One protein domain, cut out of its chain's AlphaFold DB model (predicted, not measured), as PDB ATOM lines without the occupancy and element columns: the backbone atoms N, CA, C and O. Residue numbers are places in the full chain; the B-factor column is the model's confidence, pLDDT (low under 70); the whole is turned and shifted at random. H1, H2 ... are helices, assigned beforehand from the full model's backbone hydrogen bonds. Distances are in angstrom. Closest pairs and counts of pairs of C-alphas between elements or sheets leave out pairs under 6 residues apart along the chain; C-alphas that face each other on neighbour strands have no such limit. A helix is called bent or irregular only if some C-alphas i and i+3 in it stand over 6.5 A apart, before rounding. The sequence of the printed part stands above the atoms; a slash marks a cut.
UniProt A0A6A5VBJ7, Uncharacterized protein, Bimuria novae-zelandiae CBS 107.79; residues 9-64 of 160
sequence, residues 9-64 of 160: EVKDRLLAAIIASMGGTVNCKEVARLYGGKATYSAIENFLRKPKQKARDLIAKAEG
ATOM      1  N   GLU A   9     247.867 290.871 333.665       86.00
ATOM      2  CA  GLU A   9     247.215 289.883 334.522       86.00
ATOM      3  C   GLU A   9     248.024 288.596 334.675       86.00
ATOM      4  O   GLU A   9     248.072 288.022 335.763       86.00
ATOM      5  N   VAL A  10     248.672 288.144 333.600       90.19
ATOM      6  CA  VAL A  10     249.510 286.940 333.610       90.19
ATOM      7  C   VAL A  10     250.756 287.176 334.463       90.19
ATOM      8  O   VAL A  10     251.132 286.310 335.254       90.19
ATOM      9  N   LYS A  11     251.349 288.374 334.386       89.69
ATOM     10  CA  LYS A  11     252.476 288.780 335.243       89.69
ATOM     11  C   LYS A  11     252.087 288.827 336.718       89.69
ATOM     12  O   LYS A  11     252.819 288.303 337.552       89.69
ATOM     13  N   ASP A  12     250.924 289.387 337.044       89.12
ATOM     14  CA  ASP A  12     250.414 289.414 338.417       89.12
ATOM     15  C   ASP A  12     250.163 288.008 338.972       89.12
ATOM     16  O   ASP A  12     250.474 287.737 340.130       89.12
ATOM     17  N   ARG A  13     249.596 287.107 338.156       88.06
ATOM     18  CA  ARG A  13     249.369 285.703 338.533       88.06
ATOM     19  C   ARG A  13     250.694 284.971 338.756       88.06
ATOM     20  O   ARG A  13     250.804 284.208 339.711       88.06
ATOM     21  N   LEU A  14     251.704 285.239 337.927       89.12
ATOM     22  CA  LEU A  14     253.052 284.700 338.106       89.12
ATOM     23  C   LEU A  14     253.690 285.199 339.410       89.12
ATOM     24  O   LEU A  14     254.199 284.398 340.188       89.12
ATOM     25  N   LEU A  15     253.631 286.507 339.675       89.44
ATOM     26  CA  LEU A  15     254.139 287.089 340.920       89.44
ATOM     27  C   LEU A  15     253.414 286.519 342.143       89.44
ATOM     28  O   LEU A  15     254.061 286.163 343.124       89.44
ATOM     29  N   ALA A  16     252.091 286.373 342.073       90.44
ATOM     30  CA  ALA A  16     251.296 285.755 343.128       90.44
ATOM     31  C   ALA A  16     251.719 284.300 343.394       90.44
ATOM     32  O   ALA A  16     251.860 283.913 344.551       90.44
ATOM     33  N   ALA A  17     251.989 283.513 342.348       87.31
ATOM     34  CA  ALA A  17     252.473 282.139 342.484       87.31
ATOM     35  C   ALA A  17     253.866 282.065 343.136       87.31
ATOM     36  O   ALA A  17     254.096 281.220 344.001       87.31
ATOM     37  N   ILE A  18     254.778 282.976 342.780       88.94
ATOM     38  CA  ILE A  18     256.104 283.070 343.411       88.94
ATOM     39  C   ILE A  18     255.954 283.413 344.899       88.94
ATOM     40  O   ILE A  18     256.528 282.736 345.749       88.94
ATOM     41  N   ILE A  19     255.131 284.407 345.234       89.62
ATOM     42  CA  ILE A  19     254.887 284.812 346.626       89.62
ATOM     43  C   ILE A  19     254.248 283.673 347.430       89.62
ATOM     44  O   ILE A  19     254.648 283.436 348.569       89.62
ATOM     45  N   ALA A  20     253.302 282.938 346.841       87.44
ATOM     46  CA  ALA A  20     252.702 281.762 347.465       87.44
ATOM     47  C   ALA A  20     253.748 280.668 347.737       87.44
ATOM     48  O   ALA A  20     253.769 280.107 348.829       87.44
ATOM     49  N   SER A  21     254.673 280.425 346.799       82.81
ATOM     50  CA  SER A  21     255.763 279.456 346.991       82.81
ATOM     51  C   SER A  21     256.751 279.848 348.098       82.81
ATOM     52  O   SER A  21     257.363 278.980 348.713       82.81
ATOM     53  N   MET A  22     256.880 281.150 348.378       82.44
ATOM     54  CA  MET A  22     257.745 281.700 349.428       82.44
ATOM     55  C   MET A  22     257.039 281.842 350.789       82.44
ATOM     56  O   MET A  22     257.619 282.385 351.728       82.44
ATOM     57  N   GLY A  23     255.780 281.409 350.912       77.06
ATOM     58  CA  GLY A  23     255.021 281.531 352.160       77.06
ATOM     59  C   GLY A  23     254.569 282.961 352.479       77.06
ATOM     60  O   GLY A  23     254.444 283.327 353.642       77.06
ATOM     61  N   GLY A  24     254.352 283.805 351.466       75.06
ATOM     62  CA  GLY A  24     253.748 285.134 351.638       75.06
ATOM     63  C   GLY A  24     254.685 286.237 352.148       75.06
ATOM     64  O   GLY A  24     254.281 287.404 352.203       75.06
ATOM     65  N   THR A  25     255.936 285.909 352.474       81.44
ATOM     66  CA  THR A  25     256.931 286.870 352.969       81.44
ATOM     67  C   THR A  25     257.851 287.340 351.839       81.44
ATOM     68  O   THR A  25     258.363 286.548 351.051       81.44
ATOM     69  N   VAL A  26     258.039 288.659 351.715       84.75
ATOM     70  CA  VAL A  26     258.931 289.274 350.715       84.75
ATOM     71  C   VAL A  26     259.727 290.383 351.392       84.75
ATOM     72  O   VAL A  26     259.149 291.293 351.985       84.75
ATOM     73  N   ASN A  27     261.055 290.335 351.270       87.19
ATOM     74  CA  ASN A  27     261.957 291.331 351.846       87.19
ATOM     75  C   ASN A  27     261.992 292.614 350.994       87.19
ATOM     76  O   ASN A  27     262.901 292.818 350.192       87.19
ATOM     77  N   CYS A  28     261.017 293.508 351.185       86.12
ATOM     78  CA  CYS A  28     260.875 294.747 350.404       86.12
ATOM     79  C   CYS A  28     262.089 295.695 350.504       86.12
ATOM     80  O   CYS A  28     262.363 296.435 349.560       86.12
ATOM     81  N   LYS A  29     262.844 295.667 351.616       88.06
ATOM     82  CA  LYS A  29     264.072 296.469 351.792       88.06
ATOM     83  C   LYS A  29     265.177 296.080 350.808       88.06
ATOM     84  O   LYS A  29     265.752 296.954 350.167       88.06
ATOM     85  N   GLU A  30     265.444 294.785 350.653       87.50
ATOM     86  CA  GLU A  30     266.456 294.311 349.701       87.50
ATOM     87  C   GLU A  30     266.009 294.546 348.260       87.50
ATOM     88  O   GLU A  30     266.812 294.962 347.432       87.50
ATOM     89  N   VAL A  31     264.713 294.378 347.970       86.94
ATOM     90  CA  VAL A  31     264.165 294.710 346.648       86.94
ATOM     91  C   VAL A  31     264.391 296.190 346.331       86.94
ATOM     92  O   VAL A  31     264.873 296.499 345.247       86.94
ATOM     93  N   ALA A  32     264.135 297.098 347.277       89.38
ATOM     94  CA  ALA A  32     264.392 298.530 347.100       89.38
ATOM     95  C   ALA A  32     265.877 298.833 346.842       89.38
ATOM     96  O   ALA A  32     266.206 299.636 345.967       89.38
ATOM     97  N   ARG A  33     266.780 298.152 347.564       89.19
ATOM     98  CA  ARG A  33     268.233 298.278 347.376       89.19
ATOM     99  C   ARG A  33     268.666 297.818 345.983       89.19
ATOM    100  O   ARG A  33     269.443 298.508 345.330       89.19
ATOM    101  N   LEU A  34     268.141 296.684 345.519       90.06
ATOM    102  CA  LEU A  34     268.456 296.107 344.209       90.06
ATOM    103  C   LEU A  34     267.845 296.898 343.044       90.06
ATOM    104  O   LEU A  34     268.435 296.944 341.969       90.06
ATOM    105  N   TYR A  35     266.691 297.542 343.244       85.56
ATOM    106  CA  TYR A  35     266.007 298.314 342.200       85.56
ATOM    107  C   TYR A  35     266.688 299.656 341.876       85.56
ATOM    108  O   TYR A  35     266.363 300.290 340.873       85.56
ATOM    109  N   GLY A  36     267.630 300.106 342.712       82.12
ATOM    110  CA  GLY A  36     268.481 301.256 342.404       82.12
ATOM    111  C   GLY A  36     267.788 302.615 342.542       82.12
ATOM    112  O   GLY A  36     267.761 303.406 341.601       82.12
ATOM    113  N   GLY A  37     267.223 302.909 343.718       78.75
ATOM    114  CA  GLY A  37     266.835 304.269 344.135       78.75
ATOM    115  C   GLY A  37     265.546 304.839 343.530       78.75
ATOM    116  O   GLY A  37     264.978 305.770 344.088       78.75
ATOM    117  N   LYS A  38     265.030 304.267 342.436       77.31
ATOM    118  CA  LYS A  38     263.758 304.703 341.826       77.31
ATOM    119  C   LYS A  38     262.515 304.136 342.512       77.31
ATOM    120  O   LYS A  38     261.436 304.702 342.383       77.31
ATOM    121  N   ALA A  39     262.654 303.022 343.225       84.38
ATOM    122  CA  ALA A  39     261.563 302.392 343.955       84.38
ATOM    123  C   ALA A  39     261.846 302.476 345.456       84.38
ATOM    124  O   ALA A  39     262.709 301.773 345.983       84.38
ATOM    125  N   THR A  40     261.128 303.362 346.145       90.12
ATOM    126  CA  THR A  40     261.164 303.430 347.606       90.12
ATOM    127  C   THR A  40     260.477 302.205 348.205       90.12
ATOM    128  O   THR A  40     259.630 301.568 347.573       90.12
ATOM    129  N   TYR A  41     260.816 301.886 349.455       88.44
ATOM    130  CA  TYR A  41     260.199 300.785 350.201       88.44
ATOM    131  C   TYR A  41     258.660 300.827 350.137       88.44
ATOM    132  O   TYR A  41     258.024 299.824 349.824       88.44
ATOM    133  N   SER A  42     258.075 302.015 350.344       90.25
ATOM    134  CA  SER A  42     256.622 302.227 350.327       90.25
ATOM    135  C   SER A  42     255.992 301.923 348.962       90.25
ATOM    136  O   SER A  42     254.933 301.299 348.891       90.25
ATOM    137  N   ALA A  43     256.654 302.298 347.862       90.62
ATOM    138  CA  ALA A  43     256.157 302.015 346.517       90.62
ATOM    139  C   ALA A  43     256.101 300.503 346.241       90.62
ATOM    140  O   ALA A  43     255.116 300.004 345.693       90.62
ATOM    141  N   ILE A  44     257.130 299.766 346.671       89.94
ATOM    142  CA  ILE A  44     257.202 298.308 346.514       89.94
ATOM    143  C   ILE A  44     256.149 297.622 347.381       89.94
ATOM    144  O   ILE A  44     255.449 296.726 346.912       89.94
ATOM    145  N   GLU A  45     255.989 298.060 348.628       88.56
ATOM    146  CA  GLU A  45     254.972 297.519 349.525       88.56
ATOM    147  C   GLU A  45     253.559 297.714 348.962       88.56
ATOM    148  O   GLU A  45     252.771 296.767 348.944       88.56
ATOM    149  N   ASN A  46     253.260 298.898 348.422       91.31
ATOM    150  CA  ASN A  46     251.971 299.185 347.797       91.31
ATOM    151  C   ASN A  46     251.731 298.361 346.528       91.31
ATOM    152  O   ASN A  46     250.623 297.856 346.338       91.31
ATOM    153  N   PHE A  47     252.755 298.161 345.692       89.06
ATOM    154  CA  PHE A  47     252.647 297.309 344.507       89.06
ATOM    155  C   PHE A  47     252.346 295.852 344.880       89.06
ATOM    156  O   PHE A  47     251.474 295.221 344.284       89.06
ATOM    157  N   LEU A  48     253.005 295.332 345.920       89.19
ATOM    158  CA  LEU A  48     252.850 293.945 346.360       89.19
ATOM    159  C   LEU A  48     251.508 293.648 347.047       89.19
ATOM    160  O   LEU A  48     251.193 292.475 347.241       89.19
ATOM    161  N   ARG A  49     250.674 294.650 347.359       89.50
ATOM    162  CA  ARG A  49     249.339 294.423 347.946       89.50
ATOM    163  C   ARG A  49     248.447 293.561 347.048       89.50
ATOM    164  O   ARG A  49     247.884 292.575 347.521       89.50
ATOM    165  N   LYS A  50     248.356 293.888 345.752       90.50
ATOM    166  CA  LYS A  50     247.485 293.158 344.808       90.50
ATOM    167  C   LYS A  50     247.979 291.724 344.550       90.50
ATOM    168  O   LYS A  50     247.170 290.803 344.649       90.50
ATOM    169  N   PRO A  51     249.281 291.480 344.287       91.50
ATOM    170  CA  PRO A  51     249.805 290.122 344.157       91.50
ATOM    171  C   PRO A  51     249.687 289.297 345.443       91.50
ATOM    172  O   PRO A  51     249.418 288.105 345.352       91.50
ATOM    173  N   LYS A  52     249.828 289.900 346.635       89.19
ATOM    174  CA  LYS A  52     249.636 289.195 347.916       89.19
ATOM    175  C   LYS A  52     248.198 288.718 348.111       89.19
ATOM    176  O   LYS A  52     248.005 287.597 348.564       89.19
ATOM    177  N   GLN A  53     247.200 289.525 347.748       90.19
ATOM    178  CA  GLN A  53     245.795 289.097 347.782       90.19
ATOM    179  C   GLN A  53     245.566 287.902 346.851       90.19
ATOM    180  O   GLN A  53     245.146 286.844 347.305       90.19
ATOM    181  N   LYS A  54     245.995 288.022 345.587       89.69
ATOM    182  CA  LYS A  54     245.923 286.922 344.615       89.69
ATOM    183  C   LYS A  54     246.669 285.672 345.100       89.69
ATOM    184  O   LYS A  54     246.220 284.562 344.850       89.69
ATOM    185  N   ALA A  55     247.797 285.831 345.792       88.88
ATOM    186  CA  ALA A  55     248.552 284.713 346.354       88.88
ATOM    187  C   ALA A  55     247.759 283.988 347.450       88.88
ATOM    188  O   ALA A  55     247.726 282.763 347.442       88.88
ATOM    189  N   ARG A  56     247.077 284.720 348.342       88.88
ATOM    190  CA  ARG A  56     246.182 284.122 349.351       88.88
ATOM    191  C   ARG A  56     245.042 283.352 348.692       88.88
ATOM    192  O   ARG A  56     244.789 282.220 349.084       88.88
ATOM    193  N   ASP A  57     244.436 283.908 347.644       89.38
ATOM    194  CA  ASP A  57     243.382 283.223 346.886       89.38
ATOM    195  C   ASP A  57     243.897 281.942 346.215       89.38
ATOM    196  O   ASP A  57     243.184 280.943 346.126       89.38
ATOM    197  N   LEU A  58     245.138 281.957 345.714       86.19
ATOM    198  CA  LEU A  58     245.775 280.787 345.112       86.19
ATOM    199  C   LEU A  58     246.131 279.724 346.152       86.19
ATOM    200  O   LEU A  58     245.957 278.546 345.859       86.19
ATOM    201  N   ILE A  59     246.587 280.121 347.342       86.69
ATOM    202  CA  ILE A  59     246.840 279.204 348.461       86.69
ATOM    203  C   ILE A  59     245.526 278.549 348.892       86.69
ATOM    204  O   ILE A  59     245.450 277.327 348.884       86.69
ATOM    205  N   ALA A  60     244.464 279.329 349.116       86.94
ATOM    206  CA  ALA A  60     243.144 278.804 349.477       86.94
ATOM    207  C   ALA A  60     242.593 277.819 348.425       86.94
ATOM    208  O   ALA A  60     242.003 276.796 348.756       86.94
ATOM    209  N   LYS A  61     242.826 278.085 347.131       83.44
ATOM    210  CA  LYS A  61     242.469 277.156 346.041       83.44
ATOM    211  C   LYS A  61     243.362 275.912 345.989       83.44
ATOM    212  O   LYS A  61     242.931 274.879 345.481       83.44
ATOM    213  N   ALA A  62     244.608 276.019 346.437       80.88
ATOM    214  CA  ALA A  62     245.601 274.952 346.376       80.88
ATOM    215  C   ALA A  62     245.607 274.052 347.618       80.88
ATOM    216  O   ALA A  62     246.003 272.901 347.493       80.88
ATOM    217  N   GLU A  63     245.132 274.520 348.775       75.06
ATOM    218  CA  GLU A  63     245.024 273.735 350.019       75.06
ATOM    219  C   GLU A  63     244.195 272.446 349.844       75.06
ATOM    220  O   GLU A  63     244.420 271.467 350.549       75.06
ATOM    221  N   GLY A  64     243.303 272.395 348.848       63.62
ATOM    222  CA  GLY A  64     242.544 271.194 348.477       63.62
ATOM    223  C   GLY A  64     243.170 270.315 347.383       63.62
ATOM    224  O   GLY A  64     242.573 269.308 347.006       63.62
TER     225      GLY A  64
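This is residues 9 to 64 of the 160 residues of an uncharacterized protein of Bimuria novae-zelandiae CBS 107.79 (UniProt A0A6A5VBJ7). One long kinked helix, H3, makes the longest axis; H1 crosses it at about a right angle, and the short H2 packs on its first residues, 41 to 45. The 56 printed residues hold three named helices, H1, H2 and H3 in chain order, all helix by class. The whole is only just compact, close to loose, with a radius of gyration of the C-alphas of 12.0 A, and elongated, spanning 41 by 21 by 14 A.

H3, residues 41 to 62, runs 29.9 A from C-alpha 41 at (260.199, 300.785, 350.201), with a kink of 38 degrees near residue 50; it is only just irregular, C-alphas 47 and 50 being 6.6 A apart. H1, residues 9 to 21, runs 18.4 A from C-alpha 9 at (247.215, 289.883, 334.522). H2, residues 28 to 35, measures 10.3 A.

H3 touches H1 with residues 50 to 59 alone, about perpendicular at 78 degrees; their closest C-alphas, of Ala 16 and Ala 55, are 4.4 A apart. H3 touches H2 with residues 41 to 45 alone, at a steep tilt of 63 degrees, opposite ways; the closest C-alphas, of Ala 32 and Tyr 41, are 5.7 A apart. H1 and H2 are apart. Each O i to N i+4 pair is within hydrogen-bond range in H1 and H2, and 16 of 18 in H3.

The C-alphas farthest apart, of Gly 37 and Gly 64, are 41.3 A apart. The printed part has no cut and no long link. Residue 64 has pLDDT under 70.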